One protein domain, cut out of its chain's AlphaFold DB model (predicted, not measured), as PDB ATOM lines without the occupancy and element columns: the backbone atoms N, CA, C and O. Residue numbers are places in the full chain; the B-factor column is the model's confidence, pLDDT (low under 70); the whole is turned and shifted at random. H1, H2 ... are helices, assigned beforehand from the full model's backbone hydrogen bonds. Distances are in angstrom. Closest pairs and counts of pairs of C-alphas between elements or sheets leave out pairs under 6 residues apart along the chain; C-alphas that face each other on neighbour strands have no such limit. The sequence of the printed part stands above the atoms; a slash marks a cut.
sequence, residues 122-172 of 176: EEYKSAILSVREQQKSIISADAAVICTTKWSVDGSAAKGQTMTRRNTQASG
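This is residues 122 to 172 of the 176 residues of an uncharacterized protein of Mesorhizobium sp. NFR06 (UniProt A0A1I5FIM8). One long helix, H1, reaches out as an arm with its residues 122 to 134 standing free, and after residue 140 a long link, residues 141 to 156, leads on to a second helix, H2, which folds back toward H1 and comes near it without packing on it. The printed part has 51 residues with two named helices, H1 then H2, and no named strand; the class is all helix. It is extended, with a radius of gyration of the C-alphas of 15.8 A, spanning 54 by 17 by 12 A.

H1, residues 122 to 140, stands free over residues 122 to 134. H2, residues 157 to 172, is apart from H1, but only just, with the closest C-alphas 8.1 A apart. In H1 and H2 every O i to N i+4 pair is within hydrogen-bond range.

H1 measures 26.5 A from C-alpha 122 at (194.923, 223.840, 234.040) to C-alpha 140 at (218.454, 220.973, 245.934). H2 measures 22.8 A and ends with C-alpha 172 at (223.715, 224.314, 236.527).

The C-alphas farthest apart, of Glu 122 and Gly 155, are separated by 54.5 A. The link, residues 141 to 156, is long. The printed part has no cut. Residues 170 to 172 have pLDDT under 70.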
ATOM      1  N   GLU A 122     194.460 224.005 232.658       82.75
ATOM      2  CA  GLU A 122     194.923 223.840 234.040       82.75
ATOM      3  C   GLU A 122     195.704 222.531 234.240       82.75
ATOM      4  O   GLU A 122     196.697 222.526 234.975       82.75
ATOM      5  N   GLU A 123     195.369 221.450 233.523       83.56
ATOM      6  CA  GLU A 123     196.190 220.228 233.510       83.56
ATOM      7  C   GLU A 123     197.589 220.524 232.967       83.56
ATOM      8  O   GLU A 123     198.589 220.165 233.592       83.56
ATOM      9  N   TYR A 124     197.678 221.292 231.878       84.06
ATOM     10  CA  TYR A 124     198.959 221.706 231.306       84.06
ATOM     11  C   TYR A 124     199.811 222.517 232.290       84.06
ATOM     12  O   TYR A 124     200.999 222.255 232.501       84.06
ATOM     13  N   LYS A 125     199.192 223.497 232.950       85.75
ATOM     14  CA  LYS A 125     199.850 224.347 233.945       85.75
ATOM     15  C   LYS A 125     200.315 223.548 235.158       85.75
ATOM     16  O   LYS A 125     201.439 223.752 235.624       85.75
ATOM     17  N   SER A 126     199.493 222.628 235.658       87.06
ATOM     18  CA  SER A 126     199.855 221.768 236.786       87.06
ATOM     19  C   SER A 126     201.012 220.824 236.436       87.06
ATOM     20  O   SER A 126     201.942 220.682 237.234       87.06
ATOM     21  N   ALA A 127     201.034 220.275 235.217       87.25
ATOM     22  CA  ALA A 127     202.134 219.457 234.715       87.25
ATOM     23  C   ALA A 127     203.447 220.254 234.638       87.25
ATOM     24  O   ALA A 127     204.478 219.793 235.132       87.25
ATOM     25  N   ILE A 128     203.415 221.486 234.113       87.19
ATOM     26  CA  ILE A 128     204.591 222.375 234.083       87.19
ATOM     27  C   ILE A 128     205.103 222.662 235.498       87.19
ATOM     28  O   ILE A 128     206.314 222.630 235.741       87.19
ATOM     29  N   LEU A 129     204.201 222.959 236.437       90.81
ATOM     30  CA  LEU A 129     204.574 223.228 237.825       90.81
ATOM     31  C   LEU A 129     205.196 221.994 238.488       90.81
ATOM     32  O   LEU A 129     206.226 222.127 239.145       90.81
ATOM     33  N   SER A 130     204.634 220.808 238.253       91.25
ATOM     34  CA  SER A 130     205.169 219.532 238.743       91.25
ATOM     35  C   SER A 130     206.591 219.279 238.234       91.25
ATOM     36  O   SER A 130     207.497 219.021 239.026       91.25
ATOM     37  N   VAL A 131     206.832 219.456 236.930       90.12
ATOM     38  CA  VAL A 131     208.170 219.300 236.336       90.12
ATOM     39  C   VAL A 131     209.159 220.313 236.916       90.12
ATOM     40  O   VAL A 131     210.288 219.954 237.248       90.12
ATOM     41  N   ARG A 132     208.755 221.577 237.096       89.44
ATOM     42  CA  ARG A 132     209.620 222.593 237.720       89.44
ATOM     43  C   ARG A 132     209.948 222.276 239.173       89.44
ATOM     44  O   ARG A 132     211.059 222.562 239.617       89.44
ATOM     45  N   GLU A 133     209.011 221.694 239.909       90.12
ATOM     46  CA  GLU A 133     209.251 221.283 241.288       90.12
ATOM     47  C   GLU A 133     210.199 220.078 241.354       90.12
ATOM     48  O   GLU A 133     211.136 220.081 242.149       90.12
ATOM     49  N   GLN A 134     210.058 219.108 240.445       87.81
ATOM     50  CA  GLN A 134     211.024 218.014 240.291       87.81
ATOM     51  C   GLN A 134     212.425 218.532 239.936       87.81
ATOM     52  O   GLN A 134     213.420 218.100 240.508       87.81
ATOM     53  N   GLN A 135     212.533 219.507 239.034       84.56
ATOM     54  CA  GLN A 135     213.820 220.128 238.707       84.56
ATOM     55  C   GLN A 135     214.432 220.832 239.924       84.56
ATOM     56  O   GLN A 135     215.626 220.683 240.190       84.56
ATOM     57  N   LYS A 136     213.625 221.568 240.699       84.69
ATOM     58  CA  LYS A 136     214.080 222.189 241.950       84.69
ATOM     59  C   LYS A 136     214.550 221.156 242.967       84.69
ATOM     60  O   LYS A 136     215.576 221.398 243.600       84.69
ATOM     61  N   SER A 137     213.842 220.036 243.116       85.69
ATOM     62  CA  SER A 137     214.212 218.981 244.064       85.69
ATOM     63  C   SER A 137     215.509 218.273 243.660       85.69
ATOM     64  O   SER A 137     216.361 218.018 244.506       85.69
ATOM     65  N   ILE A 138     215.728 218.043 242.363       82.56
ATOM     66  CA  ILE A 138     216.979 217.471 241.842       82.56
ATOM     67  C   ILE A 138     218.162 218.428 242.066       82.56
ATOM     68  O   ILE A 138     219.253 217.994 242.443       82.56
ATOM     69  N   ILE A 139     217.952 219.735 241.867       79.75
ATOM     70  CA  ILE A 139     218.974 220.762 242.118       79.75
ATOM     71  C   ILE A 139     219.276 220.876 243.617       79.75
ATOM     72  O   ILE A 139     220.444 220.954 243.993       79.75
ATOM     73  N   SER A 140     218.257 220.878 244.481       80.12
ATOM     74  CA  SER A 140     218.454 220.973 245.934       80.12
ATOM     75  C   SER A 140     219.111 219.721 246.521       80.12
ATOM     76  O   SER A 140     219.862 219.833 247.488       80.12
ATOM     77  N   ALA A 141     218.897 218.556 245.906       80.00
ATOM     78  CA  ALA A 141     219.538 217.297 246.270       80.00
ATOM     79  C   ALA A 141     220.985 217.144 245.749       80.00
ATOM     80  O   ALA A 141     221.593 216.103 245.987       80.00
ATOM     81  N   ASP A 142     221.543 218.138 245.038       71.38
ATOM     82  CA  ASP A 142     222.878 218.081 244.399       71.38
ATOM     83  C   ASP A 142     223.028 216.870 243.439       71.38
ATOM     84  O   ASP A 142     224.130 216.418 243.134       71.38
ATOM     85  N   ALA A 143     221.901 216.330 242.952       72.88
ATOM     86  CA  ALA A 143     221.830 215.136 242.104       72.88
ATOM     87  C   ALA A 143     221.767 215.473 240.603       72.88
ATOM     88  O   ALA A 143     221.749 214.579 239.759       72.88
ATOM     89  N   ALA A 144     221.739 216.764 240.263       70.38
ATOM     90  CA  ALA A 144     221.644 217.245 238.888       70.38
ATOM     91  C   ALA A 144     222.865 216.871 238.028       70.38
ATOM     92  O   ALA A 144     222.740 216.731 236.813       70.38
ATOM     93  N   VAL A 145     224.046 216.720 238.641       70.06
ATOM     94  CA  VAL A 145     225.285 216.359 237.942       70.06
ATOM     95  C   VAL A 145     226.060 215.343 238.775       70.06
ATOM     96  O   VAL A 145     226.620 215.669 239.819       70.06
ATOM     97  N   ILE A 146     226.117 214.101 238.298       72.12
ATOM     98  CA  ILE A 146     226.815 213.009 238.979       72.12
ATOM     99  C   ILE A 146     228.253 212.941 238.458       72.12
ATOM    100  O   ILE A 146     228.488 212.615 237.297       72.12
ATOM    101  N   CYS A 147     229.231 213.210 239.324       72.94
ATOM    102  CA  CYS A 147     230.635 212.923 239.040       72.94
ATOM    103  C   CYS A 147     231.033 211.613 239.730       72.94
ATOM    104  O   CYS A 147     231.199 211.562 240.947       72.94
ATOM    105  N   THR A 148     231.180 210.537 238.956       76.25
ATOM    106  CA  THR A 148     231.585 209.213 239.464       76.25
ATOM    107  C   THR A 148     233.081 209.119 239.769       76.25
ATOM    108  O   THR A 148     233.508 208.264 240.544       76.25
ATOM    109  N   THR A 149     233.892 210.004 239.186       79.88
ATOM    110  CA  THR A 149     235.353 209.955 239.293       79.88
ATOM    111  C   THR A 149     235.840 210.781 240.480       79.88
ATOM    112  O   THR A 149     235.705 212.004 240.504       79.88
ATOM    113  N   LYS A 150     236.462 210.122 241.463       79.25
ATOM    114  CA  LYS A 150     237.152 210.803 242.565       79.25
ATOM    115  C   LYS A 150     238.551 211.205 242.104       79.25
ATOM    116  O   LYS A 150     239.340 210.350 241.717       79.25
ATOM    117  N   TRP A 151     238.862 212.492 242.182       84.06
ATOM    118  CA  TRP A 151     240.177 213.036 241.842       84.06
ATOM    119  C   TRP A 151     240.666 213.982 242.948       84.06
ATOM    120  O   TRP A 151     239.880 214.427 243.788       84.06
ATOM    121  N   SER A 152     241.973 214.243 242.989       87.56
ATOM    122  CA  SER A 152     242.610 215.089 244.008       87.56
ATOM    123  C   SER A 152     243.230 216.337 243.382       87.56
ATOM    124  O   SER A 152     243.678 216.301 242.240       87.56
ATOM    125  N   VAL A 153     243.256 217.435 244.141       85.38
ATOM    126  CA  VAL A 153     243.942 218.687 243.776       85.38
ATOM    127  C   VAL A 153     245.053 218.899 244.797       85.38
ATOM    128  O   VAL A 153     244.778 218.880 245.999       85.38
ATOM    129  N   ASP A 154     246.294 219.066 244.343       84.75
ATOM    130  CA  ASP A 154     247.492 219.172 245.197       84.75
ATOM    131  C   ASP A 154     247.614 218.027 246.226       84.75
ATOM    132  O   ASP A 154     247.923 218.254 247.395       84.75
ATOM    133  N   GLY A 155     247.264 216.795 245.839       85.00
ATOM    134  CA  GLY A 155     247.269 215.630 246.735       85.00
ATOM    135  C   GLY A 155     246.123 215.580 247.758       85.00
ATOM    136  O   GLY A 155     246.021 214.616 248.513       85.00
ATOM    137  N   SER A 156     245.218 216.568 247.781       86.50
ATOM    138  CA  SER A 156     244.052 216.587 248.674       86.50
ATOM    139  C   SER A 156     242.773 216.144 247.959       86.50
ATOM    140  O   SER A 156     242.292 216.794 247.026       86.50
ATOM    141  N   ALA A 157     242.164 215.061 248.450       84.94
ATOM    142  CA  ALA A 157     240.856 214.594 247.986       84.94
ATOM    143  C   ALA A 157     239.717 215.570 248.345       84.94
ATOM    144  O   ALA A 157     238.785 215.751 247.562       84.94
ATOM    145  N   ALA A 158     239.811 216.256 249.490       83.31
ATOM    146  CA  ALA A 158     238.814 217.240 249.920       83.31
ATOM    147  C   ALA A 158     238.782 218.471 248.993       83.31
ATOM    148  O   ALA A 158     237.708 218.979 248.648       83.31
ATOM    149  N   LYS A 159     239.953 218.923 248.516       84.50
ATOM    150  CA  LYS A 159     240.033 219.992 247.508       84.50
ATOM    151  C   LYS A 159     239.415 219.565 246.169       84.50
ATOM    152  O   LYS A 159     238.685 220.354 245.572       84.50
ATOM    153  N   GLY A 160     239.638 218.322 245.729       83.38
ATOM    154  CA  GLY A 160     239.037 217.774 244.503       83.38
ATOM    155  C   GLY A 160     237.507 217.671 244.560       83.38
ATOM    156  O   GLY A 160     236.818 218.055 243.611       83.38
ATOM    157  N   GLN A 161     236.952 217.264 245.708       82.12
ATOM    158  CA  GLN A 161     235.502 217.294 245.945       82.12
ATOM    159  C   GLN A 161     234.942 218.723 245.886       82.12
ATOM    160  O   GLN A 161     233.928 218.969 245.236       82.12
ATOM    161  N   THR A 162     235.633 219.683 246.507       83.69
ATOM    162  CA  THR A 162     235.220 221.097 246.510       83.69
ATOM    163  C   THR A 162     235.227 221.700 245.102       83.69
ATOM    164  O   THR A 162     234.306 222.433 244.740       83.69
ATOM    165  N   MET A 163     236.242 221.379 244.290       82.19
ATOM    166  CA  MET A 163     236.328 221.843 242.900       82.19
ATOM    167  C   MET A 163     235.220 221.249 242.030       82.19
ATOM    168  O   MET A 163     234.554 221.981 241.301       82.19
ATOM    169  N   THR A 164     234.969 219.946 242.170       82.62
ATOM    170  CA  THR A 164     233.868 219.262 241.476       82.62
ATOM    171  C   THR A 164     232.530 219.922 241.796       82.62
ATOM    172  O   THR A 164     231.806 220.284 240.876       82.62
ATOM    173  N   ARG A 165     232.247 220.184 243.079       79.62
ATOM    174  CA  ARG A 165     230.998 220.823 243.518       79.62
ATOM    175  C   ARG A 165     230.805 222.235 242.962       79.62
ATOM    176  O   ARG A 165     229.710 222.614 242.563       79.62
ATOM    177  N   ARG A 166     231.872 223.037 242.919       79.62
ATOM    178  CA  ARG A 166     231.809 224.379 242.316       79.62
ATOM    179  C   ARG A 166     231.548 224.310 240.817       79.62
ATOM    180  O   ARG A 166     230.792 225.125 240.297       79.62
ATOM    181  N   ASN A 167     232.155 223.341 240.137       77.25
ATOM    182  CA  ASN A 167     231.982 223.169 238.703       77.25
ATOM    183  C   ASN A 167     230.556 222.710 238.358       77.25
ATOM    184  O   ASN A 167     229.929 223.288 237.477       77.25
ATOM    185  N   THR A 168     229.998 221.750 239.105       74.88
ATOM    186  CA  THR A 168     228.607 221.306 238.916       74.88
ATOM    187  C   THR A 168     227.606 222.433 239.176       74.88
ATOM    188  O   THR A 168     226.678 222.628 238.388       74.88
ATOM    189  N   GLN A 169     227.832 223.249 240.210       70.06
ATOM    190  CA  GLN A 169     226.988 224.406 240.517       70.06
ATOM    191  C   GLN A 169     227.071 225.509 239.443       70.06
ATOM    192  O   GLN A 169     226.048 226.098 239.086       70.06
ATOM    193  N   ALA A 170     228.263 225.779 238.900       64.62
ATOM    194  CA  ALA A 170     228.467 226.768 237.839       64.62
ATOM    195  C   ALA A 170     227.885 226.328 236.485       64.62
ATOM    196  O   ALA A 170     227.405 227.163 235.717       64.62
ATOM    197  N   SER A 171     227.903 225.029 236.183       61.88
ATOM    198  CA  SER A 171     227.248 224.482 234.992       61.88
ATOM    199  C   SER A 171     225.723 224.536 235.107       61.88
ATOM    200  O   SER A 171     225.056 224.888 234.138       61.88
ATOM    201  N   GLY A 172     225.162 224.266 236.291       60.62
ATOM    202  CA  GLY A 172     223.715 224.314 236.527       60.62
ATOM    203  C   GLY A 172     223.099 225.720 236.483       60.62
ATOM    204  O   GLY A 172     221.919 225.861 236.168       60.62
TER     205      GLY A 172